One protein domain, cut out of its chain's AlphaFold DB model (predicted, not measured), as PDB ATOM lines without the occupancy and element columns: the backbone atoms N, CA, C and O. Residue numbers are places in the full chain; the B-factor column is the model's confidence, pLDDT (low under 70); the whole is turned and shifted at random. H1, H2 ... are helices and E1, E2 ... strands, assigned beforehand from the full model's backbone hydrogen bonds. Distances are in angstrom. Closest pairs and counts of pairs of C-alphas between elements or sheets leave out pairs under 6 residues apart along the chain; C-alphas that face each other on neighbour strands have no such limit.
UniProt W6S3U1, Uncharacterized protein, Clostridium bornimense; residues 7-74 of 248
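This is residues 7 to 74 of the 248 residues of an uncharacterized protein of Clostridium bornimense (UniProt W6S3U1). A two-stranded antiparallel ribbon, running out through E2 and E3 and back through E4 and E5, bends between its two halves and is widened at one end into a four-stranded sheet by E1 beside E2 and E6 beside E5. The single helix H1 packs near the bend, by E4 and the start of E5. The printed part has 68 residues with one named helix and six named strands, in the order H1 E1 E2 E3 E4 E5 E6; the sheets are E1 E2 E5 E6 and E3 E4, both antiparallel. The class is mixed, helices and strands, and the whole is compact, with a radius of gyration of the C-alphas of 12.1 A and spans of 34 by 25 by 17 A.

H1, residues 7 to 17, has every O i to N i+4 pair within hydrogen-bond range. A short link of 8 residues leads to E1, residues 26 to 28, an edge strand. E1 forms a hairpin with E2, residues 31 to 36, where N 28 and O 31 are 2.8 A apart. E2 is also the antiparallel neighbour of E5, residues 57 to 62, at 155 degrees, with N 34 and O 59 at 2.9 A. E5 and E6, residues 65 to 69, form a hairpin, with N 62 and O 65 at 2.9 A. This sheet is strongly twisted, only just, its C-alphas lying up to 4.2 A off the best plane. E3, residues 39 to 44, and E4, residues 49 to 54, form a third hairpin at 147 degrees, with N 43 and O 50 at 2.8 A. E2 and E3 meet only through their link, and so do E4 and E5. H1 only grazes the four-stranded sheet, with its residues 10 to 17; its closest C-alphas to E5 are those of Ile 13 and Val 57, 6.4 A. The closest C-alphas of H1 and E4 are those of Gln 10 and Leu 54, 5.8 A. H1 and E3 are apart.

H1 begins at C-alpha 7 (-83.401, 71.543, 35.646) and is 15.0 A from first to last C-alpha. E1 is 7.1 A long, E2 15.9 A, E3 12.0 A and E4 13.2 A. E5 is 16.4 A long and begins at C-alpha 57 (-84.293, 78.458, 24.147). E6, 11.5 A long, ends at C-alpha 69 (-87.832, 84.019, 25.212).

The two C-alphas farthest apart are those of Asn 29 and Lys 51, 35.0 A. The printed part, residues 7 to 74, has no cut and no long link. Its mean pLDDT is 93.2, and no printed residue is under 70.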
ATOM      1  N   SER A   7     -82.913  72.744  36.333       90.19
ATOM      2  CA  SER A   7     -83.401  71.543  35.646       90.19
ATOM      3  C   SER A   7     -84.899  71.589  35.349       90.19
ATOM      4  O   SER A   7     -85.333  71.016  34.364       90.19
ATOM      5  N   TYR A   8     -85.701  72.279  36.166       92.00
ATOM      6  CA  TYR A   8     -87.121  72.454  35.868       92.00
ATOM      7  C   TYR A   8     -87.318  73.324  34.625       92.00
ATOM      8  O   TYR A   8     -88.098  72.957  33.752       92.00
ATOM      9  N   TYR A   9     -86.579  74.432  34.526       93.38
ATOM     10  CA  TYR A   9     -86.627  75.307  33.355       93.38
ATOM     11  C   TYR A   9     -86.141  74.592  32.096       93.38
ATOM     12  O   TYR A   9     -86.843  74.604  31.094       93.38
ATOM     13  N   GLN A  10     -84.999  73.902  32.173       93.94
ATOM     14  CA  GLN A  10     -84.474  73.138  31.042       93.94
ATOM     15  C   GLN A  10     -85.471  72.077  30.562       93.94
ATOM     16  O   GLN A  10     -85.759  72.013  29.373       93.94
ATOM     17  N   ASN A  11     -86.066  71.311  31.483       94.81
ATOM     18  CA  ASN A  11     -87.064  70.303  31.121       94.81
ATOM     19  C   ASN A  11     -88.286  70.931  30.435       94.81
ATOM     20  O   ASN A  11     -88.813  70.355  29.494       94.81
ATOM     21  N   LYS A  12     -88.738  72.115  30.873       96.12
ATOM     22  CA  LYS A  12     -89.864  72.814  30.234       96.12
ATOM     23  C   LYS A  12     -89.539  73.343  28.841       96.12
ATOM     24  O   LYS A  12     -90.403  73.292  27.969       96.12
ATOM     25  N   ILE A  13     -88.305  73.784  28.616       95.75
ATOM     26  CA  ILE A  13     -87.824  74.163  27.283       95.75
ATOM     27  C   ILE A  13     -87.774  72.937  26.365       95.75
ATOM     28  O   ILE A  13     -88.250  72.997  25.238       95.75
ATOM     29  N   GLU A  14     -87.267  71.805  26.856       95.56
ATOM     30  CA  GLU A  14     -87.217  70.548  26.097       95.56
ATOM     31  C   GLU A  14     -88.616  69.994  25.792       95.56
ATOM     32  O   GLU A  14     -88.873  69.565  24.670       95.56
ATOM     33  N   GLU A  15     -89.544  70.055  26.756       96.12
ATOM     34  CA  GLU A  15     -90.953  69.700  26.550       96.12
ATOM     35  C   GLU A  15     -91.599  70.568  25.459       96.12
ATOM     36  O   GLU A  15     -92.364  70.049  24.651       96.12
ATOM     37  N   PHE A  16     -91.287  71.868  25.405       96.88
ATOM     38  CA  PHE A  16     -91.758  72.758  24.340       96.88
ATOM     39  C   PHE A  16     -91.122  72.415  22.986       96.88
ATOM     40  O   PHE A  16     -91.840  72.215  22.010       96.88
ATOM     41  N   ALA A  17     -89.795  72.267  22.938       96.00
ATOM     42  CA  ALA A  17     -89.046  71.926  21.725       96.00
ATOM     43  C   ALA A  17     -89.466  70.573  21.115       96.00
ATOM     44  O   ALA A  17     -89.339  70.360  19.912       96.00
ATOM     45  N   ALA A  18     -89.974  69.648  21.933       95.81
ATOM     46  CA  ALA A  18     -90.511  68.369  21.472       95.81
ATOM     47  C   ALA A  18     -91.950  68.454  20.928       95.81
ATOM     48  O   ALA A  18     -92.395  67.526  20.255       95.81
ATOM     49  N   LYS A  19     -92.695  69.522  21.248       95.31
ATOM     50  CA  LYS A  19     -94.088  69.727  20.812       95.31
ATOM     51  C   LYS A  19     -94.200  70.537  19.526       95.31
ATOM     52  O   LYS A  19     -95.199  70.403  18.824       95.31
ATOM     53  N   VAL A  20     -93.226  71.399  19.248       97.31
ATOM     54  CA  VAL A  20     -93.234  72.234  18.047       97.31
ATOM     55  C   VAL A  20     -92.852  71.435  16.800       97.31
ATOM     56  O   VAL A  20     -92.097  70.467  16.855       97.31
ATOM     57  N   LYS A  21     -93.347  71.882  15.649       96.94
ATOM     58  CA  LYS A  21     -93.078  71.320  14.318       96.94
ATOM     59  C   LYS A  21     -91.633  71.488  13.867       96.94
ATOM     60  O   LYS A  21     -91.153  70.704  13.054       96.94
ATOM     61  N   THR A  22     -90.966  72.540  14.337       94.31
ATOM     62  CA  THR A  22     -89.596  72.869  13.952       94.31
ATOM     63  C   THR A  22     -88.845  73.528  15.103       94.31
ATOM     64  O   THR A  22     -89.404  74.351  15.825       94.31
ATOM     65  N   ASN A  23     -87.565  73.169  15.225       92.75
ATOM     66  CA  ASN A  23     -86.582  73.804  16.104       92.75
ATOM     67  C   ASN A  23     -85.531  74.576  15.283       92.75
ATOM     68  O   ASN A  23     -84.369  74.671  15.674       92.75
ATOM     69  N   GLU A  24     -85.929  75.051  14.101       94.19
ATOM     70  CA  GLU A  24     -85.114  75.872  13.209       94.19
ATOM     71  C   GLU A  24     -85.533  77.339  13.293       94.19
ATOM     72  O   GLU A  24     -86.674  77.663  13.643       94.19
ATOM     73  N   ASP A  25     -84.602  78.228  12.959       96.50
ATOM     74  CA  ASP A  25     -84.875  79.657  12.863       96.50
ATOM     75  C   ASP A  25     -85.778  79.942  11.662       96.50
ATOM     76  O   ASP A  25     -85.575  79.422  10.563       96.50
ATOM     77  N   PHE A  26     -86.761  80.815  11.849       97.75
ATOM     78  CA  PHE A  26     -87.610  81.275  10.756       97.75
ATOM     79  C   PHE A  26     -88.156  82.671  11.033       97.75
ATOM     80  O   PHE A  26     -88.079  83.198  12.145       97.75
ATOM     81  N   SER A  27     -88.709  83.299  10.001       97.38
ATOM     82  CA  SER A  27     -89.282  84.640  10.089       97.38
ATOM     83  C   SER A  27     -90.666  84.689   9.459       97.38
ATOM     84  O   SER A  27     -90.971  83.940   8.529       97.38
ATOM     85  N   VAL A  28     -91.488  85.582   9.992       97.25
ATOM     86  CA  VAL A  28     -92.791  85.986   9.476       97.25
ATOM     87  C   VAL A  28     -92.767  87.504   9.460       97.25
ATOM     88  O   VAL A  28     -92.730  88.114  10.523       97.25
ATOM     89  N   ASN A  29     -92.735  88.103   8.270       96.50
ATOM     90  CA  ASN A  29     -92.665  89.555   8.093       96.50
ATOM     91  C   ASN A  29     -91.581  90.202   8.982       96.50
ATOM     92  O   ASN A  29     -90.392  90.019   8.724       96.50
ATOM     93  N   HIS A  30     -91.980  90.947  10.016       94.19
ATOM     94  CA  HIS A  30     -91.086  91.664  10.926       94.19
ATOM     95  C   HIS A  30     -90.807  90.920  12.243       94.19
ATOM     96  O   HIS A  30     -90.058  91.413  13.093       94.19
ATOM     97  N   CYS A  31     -91.357  89.716  12.396       97.00
ATOM     98  CA  CYS A  31     -91.124  88.828  13.521       97.00
ATOM     99  C   CYS A  31     -90.203  87.658  13.134       97.00
ATOM    100  O   CYS A  31     -90.233  87.151  12.009       97.00
ATOM    101  N   ARG A  32     -89.390  87.176  14.078       96.62
ATOM    102  CA  ARG A  32     -88.583  85.957  13.896       96.62
ATOM    103  C   ARG A  32     -88.538  85.098  15.146       96.62
ATOM    104  O   ARG A  32     -88.468  85.623  16.257       96.62
ATOM    105  N   ILE A  33     -88.495  83.787  14.939       97.56
ATOM    106  CA  ILE A  33     -88.092  82.819  15.951       97.56
ATOM    107  C   ILE A  33     -86.618  82.495  15.732       97.56
ATOM    108  O   ILE A  33     -86.213  82.142  14.626       97.56
ATOM    109  N   TYR A  34     -85.839  82.632  16.798       96.00
ATOM    110  CA  TYR A  34     -84.434  82.256  16.870       96.00
ATOM    111  C   TYR A  34     -84.231  81.269  18.019       96.00
ATOM    112  O   TYR A  34     -84.656  81.542  19.145       96.00
ATOM    113  N   TRP A  35     -83.580  80.139  17.762       94.44
ATOM    114  CA  TRP A  35     -83.298  79.126  18.776       94.44
ATOM    115  C   TRP A  35     -81.893  79.310  19.347       94.44
ATOM    116  O   TRP A  35     -80.884  79.022  18.708       94.44
ATOM    117  N   ASP A  36     -81.810  79.757  20.600       90.06
ATOM    118  CA  ASP A  36     -80.535  79.847  21.311       90.06
ATOM    119  C   ASP A  36     -80.148  78.466  21.872       90.06
ATOM    120  O   ASP A  36     -80.675  77.997  22.887       90.06
ATOM    121  N   PHE A  37     -79.245  77.775  21.173       80.75
ATOM    122  CA  PHE A  37     -78.909  76.372  21.435       80.75
ATOM    123  C   PHE A  37     -78.133  76.134  22.733       80.75
ATOM    124  O   PHE A  37     -78.253  75.056  23.320       80.75
ATOM    125  N   TYR A  38     -77.332  77.092  23.203       84.19
ATOM    126  CA  TYR A  38     -76.525  76.886  24.403       84.19
ATOM    127  C   TYR A  38     -76.137  78.192  25.077       84.19
ATOM    128  O   TYR A  38     -75.384  79.000  24.533       84.19
ATOM    129  N   LYS A  39     -76.533  78.322  26.341       77.56
ATOM    130  CA  LYS A  39     -76.105  79.422  27.192       77.56
ATOM    131  C   LYS A  39     -75.789  78.908  28.584       77.56
ATOM    132  O   LYS A  39     -76.675  78.489  29.324       77.56
ATOM    133  N   GLU A  40     -74.510  78.951  28.937       88.12
ATOM    134  CA  GLU A  40     -74.045  78.735  30.301       88.12
ATOM    135  C   GLU A  40     -73.831  80.078  30.990       88.12
ATOM    136  O   GLU A  40     -73.245  81.001  30.424       88.12
ATOM    137  N   GLY A  41     -74.271  80.190  32.240       90.50
ATOM    138  CA  GLY A  41     -73.958  81.353  33.054       90.50
ATOM    139  C   GLY A  41     -75.050  81.700  34.043       90.50
ATOM    140  O   GLY A  41     -75.675  80.828  34.646       90.50
ATOM    141  N   LYS A  42     -75.210  83.005  34.271       92.38
ATOM    142  CA  LYS A  42     -76.280  83.562  35.098       92.38
ATOM    143  C   LYS A  42     -77.494  83.839  34.217       92.38
ATOM    144  O   LYS A  42     -77.373  84.513  33.199       92.38
ATOM    145  N   HIS A  43     -78.651  83.362  34.650       92.12
ATOM    146  CA  HIS A  43     -79.923  83.503  33.956       92.12
ATOM    147  C   HIS A  43     -80.967  84.093  34.896       92.12
ATOM    148  O   HIS A  43     -80.936  83.851  36.108       92.12
ATOM    149  N   LYS A  44     -81.908  84.845  34.325       90.56
ATOM    150  CA  LYS A  44     -83.114  85.260  35.036       90.56
ATOM    151  C   LYS A  44     -84.032  84.051  35.220       90.56
ATOM    152  O   LYS A  44     -84.328  83.339  34.260       90.56
ATOM    153  N   GLY A  45     -84.416  83.793  36.465       91.81
ATOM    154  CA  GLY A  45     -85.642  83.069  36.784       91.81
ATOM    155  C   GLY A  45     -86.784  84.066  36.980       91.81
ATOM    156  O   GLY A  45     -86.612  85.252  36.724       91.81
ATOM    157  N   TYR A  46     -87.920  83.603  37.500       92.75
ATOM    158  CA  TYR A  46     -89.072  84.478  37.768       92.75
ATOM    159  C   TYR A  46     -88.803  85.526  38.858       92.75
ATOM    160  O   TYR A  46     -88.890  86.719  38.612       92.75
ATOM    161  N   MET A  47     -88.404  85.094  40.058       93.44
ATOM    162  CA  MET A  47     -88.201  85.992  41.213       93.44
ATOM    163  C   MET A  47     -86.754  85.994  41.728       93.44
ATOM    164  O   MET A  47     -86.496  86.336  42.878       93.44
ATOM    165  N   HIS A  48     -85.802  85.518  40.918       94.00
ATOM    166  CA  HIS A  48     -84.396  85.361  41.306       94.00
ATOM    167  C   HIS A  48     -83.475  85.248  40.088       94.00
ATOM    168  O   HIS A  48     -83.922  85.055  38.960       94.00
ATOM    169  N   VAL A  49     -82.165  85.278  40.332       93.38
ATOM    170  CA  VAL A  49     -81.146  84.874  39.354       93.38
ATOM    171  C   VAL A  49     -80.594  83.506  39.735       93.38
ATOM    172  O   VAL A  49     -80.286  83.249  40.901       93.38
ATOM    173  N   PHE A  50     -80.415  82.629  38.749       91.56
ATOM    174  CA  PHE A  50     -79.776  81.331  38.940       91.56
ATOM    175  C   PHE A  50     -78.549  81.168  38.045       91.56
ATOM    176  O   PHE A  50     -78.445  81.779  36.986       91.56
ATOM    177  N   LYS A  51     -77.609  80.319  38.474       91.19
ATOM    178  CA  LYS A  51     -76.508  79.846  37.630       91.19
ATOM    179  C   LYS A  51     -76.867  78.476  37.061       91.19
ATOM    180  O   LYS A  51     -77.294  77.607  37.824       91.19
ATOM    181  N   GLY A  52     -76.703  78.285  35.759       89.06
ATOM    182  CA  GLY A  52     -77.038  77.030  35.098       89.06
ATOM    183  C   GLY A  52     -76.663  77.014  33.624       89.06
ATOM    184  O   GLY A  52     -75.944  77.890  33.150       89.06
ATOM    185  N   VAL A  53     -77.158  75.988  32.942       89.31
ATOM    186  CA  VAL A  53     -77.095  75.838  31.491       89.31
ATOM    187  C   VAL A  53     -78.532  75.779  30.996       89.31
ATOM    188  O   VAL A  53     -79.315  74.992  31.534       89.31
ATOM    189  N   LEU A  54     -78.855  76.604  30.005       92.06
ATOM    190  CA  LEU A  54     -80.080  76.497  29.218       92.06
ATOM    191  C   LEU A  54     -79.718  76.153  27.773       92.06
ATOM    192  O   LEU A  54     -78.718  76.650  27.249       92.06
ATOM    193  N   ARG A  55     -80.512  75.287  27.148       92.38
ATOM    194  CA  ARG A  55     -80.331  74.848  25.761       92.38
ATOM    195  C   ARG A  55     -81.642  74.918  25.005       92.38
ATOM    196  O   ARG A  55     -82.683  74.656  25.602       92.38
ATOM    197  N   ASN A  56     -81.552  75.178  23.705       92.56
ATOM    198  CA  ASN A  56     -82.676  75.251  22.770       92.56
ATOM    199  C   ASN A  56     -83.757  76.241  23.224       92.56
ATOM    200  O   ASN A  56     -84.938  75.915  23.213       92.56
ATOM    201  N   VAL A  57     -83.357  77.432  23.674       94.75
ATOM    202  CA  VAL A  57     -84.293  78.458  24.147       94.75
ATOM    203  C   VAL A  57     -84.890  79.189  22.939       94.75
ATOM    204  O   VAL A  57     -84.164  79.944  22.287       94.75
ATOM    205  N   PRO A  58     -86.190  79.027  22.634       96.12
ATOM    206  CA  PRO A  58     -86.832  79.794  21.577       96.12
ATOM    207  C   PRO A  58     -86.954  81.257  22.001       96.12
ATOM    208  O   PRO A  58     -87.401  81.575  23.109       96.12
ATOM    209  N   CYS A  59     -86.556  82.143  21.100       96.00
ATOM    210  CA  CYS A  59     -86.576  83.586  21.269       96.00
ATOM    211  C   CYS A  59     -87.407  84.202  20.150       96.00
ATOM    212  O   CYS A  59     -87.129  83.975  18.975       96.00
ATOM    213  N   LEU A  60     -88.404  84.998  20.517       95.62
ATOM    214  CA  LEU A  60     -89.200  85.781  19.588       95.62
ATOM    215  C   LEU A  60     -88.620  87.186  19.515       95.62
ATOM    216  O   LEU A  60     -88.501  87.866  20.535       95.62
ATOM    217  N   TYR A  61     -88.294  87.623  18.308       95.88
ATOM    218  CA  TYR A  61     -87.928  89.003  18.032       95.88
ATOM    219  C   TYR A  61     -88.997  89.666  17.177       95.88
ATOM    220  O   TYR A  61     -89.565  89.025  16.298       95.88
ATOM    221  N   GLU A  62     -89.185  90.960  17.390       94.00
ATOM    222  CA  GLU A  62     -89.999  91.849  16.568       94.00
ATOM    223  C   GLU A  62     -89.143  93.071  16.219       94.00
ATOM    224  O   GLU A  62     -88.581  93.704  17.112       94.00
ATOM    225  N   ASN A  63     -88.992  93.388  14.929       92.88
ATOM    226  CA  ASN A  63     -88.144  94.495  14.459       92.88
ATOM    227  C   ASN A  63     -86.723  94.465  15.068       92.88
ATOM    228  O   ASN A  63     -86.228  95.468  15.581       92.88
ATOM    229  N   ASP A  64     -86.097  93.282  15.077       90.94
ATOM    230  CA  ASP A  64     -84.788  92.998  15.695       90.94
ATOM    231  C   ASP A  64     -84.688  93.208  17.219       90.94
ATOM    232  O   ASP A  64     -83.642  92.930  17.816       90.94
ATOM    233  N   MET A  65     -85.771  93.600  17.888       92.44
ATOM    234  CA  MET A  65     -85.854  93.676  19.343       92.44
ATOM    235  C   MET A  65     -86.299  92.327  19.908       92.44
ATOM    236  O   MET A  65     -87.291  91.762  19.454       92.44
ATOM    237  N   LEU A  66     -85.573  91.796  20.898       91.56
ATOM    238  CA  LEU A  66     -86.017  90.600  21.619       91.56
ATOM    239  C   LEU A  66     -87.317  90.940  22.354       91.56
ATOM    240  O   LEU A  66     -87.299  91.758  23.272       91.56
ATOM    241  N   TRP A  67     -88.410  90.303  21.948       89.94
ATOM    242  CA  TRP A  67     -89.718  90.476  22.564       89.94
ATOM    243  C   TRP A  67     -89.872  89.576  23.783       89.94
ATOM    244  O   TRP A  67     -90.108  90.046  24.890       89.94
ATOM    245  N   MET A  68     -89.683  88.272  23.579       91.19
ATOM    246  CA  MET A  68     -89.747  87.273  24.640       91.19
ATOM    247  C   MET A  68     -88.812  86.102  24.341       91.19
ATOM    248  O   MET A  68     -88.373  85.888  23.212       91.19
ATOM    249  N   SER A  69     -88.521  85.304  25.362       93.50
ATOM    250  CA  SER A  69     -87.832  84.019  25.212       93.50
ATOM    251  C   SER A  69     -88.369  83.053  26.248       93.50
ATOM    252  O   SER A  69     -88.636  83.476  27.370       93.50
ATOM    253  N   LEU A  70     -88.494  81.766  25.919       94.88
ATOM    254  CA  LEU A  70     -88.969  80.769  26.883       94.88
ATOM    255  C   LEU A  70     -87.885  80.454  27.919       94.88
ATOM    256  O   LEU A  70     -87.193  79.442  27.856       94.88
ATOM    257  N   ASN A  71     -87.701  81.365  28.863       91.69
ATOM    258  CA  ASN A  71     -86.665  81.303  29.880       91.69
ATOM    259  C   ASN A  71     -87.277  81.060  31.275       91.69
ATOM    260  O   ASN A  71     -88.473  80.806  31.427       91.69
ATOM    261  N   GLY A  72     -86.446  81.100  32.320       92.94
ATOM    262  CA  GLY A  72     -86.907  80.843  33.687       92.94
ATOM    263  C   GLY A  72     -87.879  81.889  34.246       92.94
ATOM    264  O   GLY A  72     -88.607  81.573  35.189       92.94
ATOM    265  N   GLU A  73     -87.885  83.106  33.700       92.25
ATOM    266  CA  GLU A  73     -88.844  84.169  34.019       92.25
ATOM    267  C   GLU A  73     -90.240  83.780  33.539       92.25
ATOM    268  O   GLU A  73     -91.133  83.640  34.369       92.25
ATOM    269  N   GLU A  74     -90.386  83.449  32.254       93.88
ATOM    270  CA  GLU A  74     -91.649  82.980  31.666       93.88
ATOM    271  C   GLU A  74     -92.154  81.696  32.331       93.88
ATOM    272  O   GLU A  74     -93.265  81.616  32.853       93.88
TER     273      GLU A  74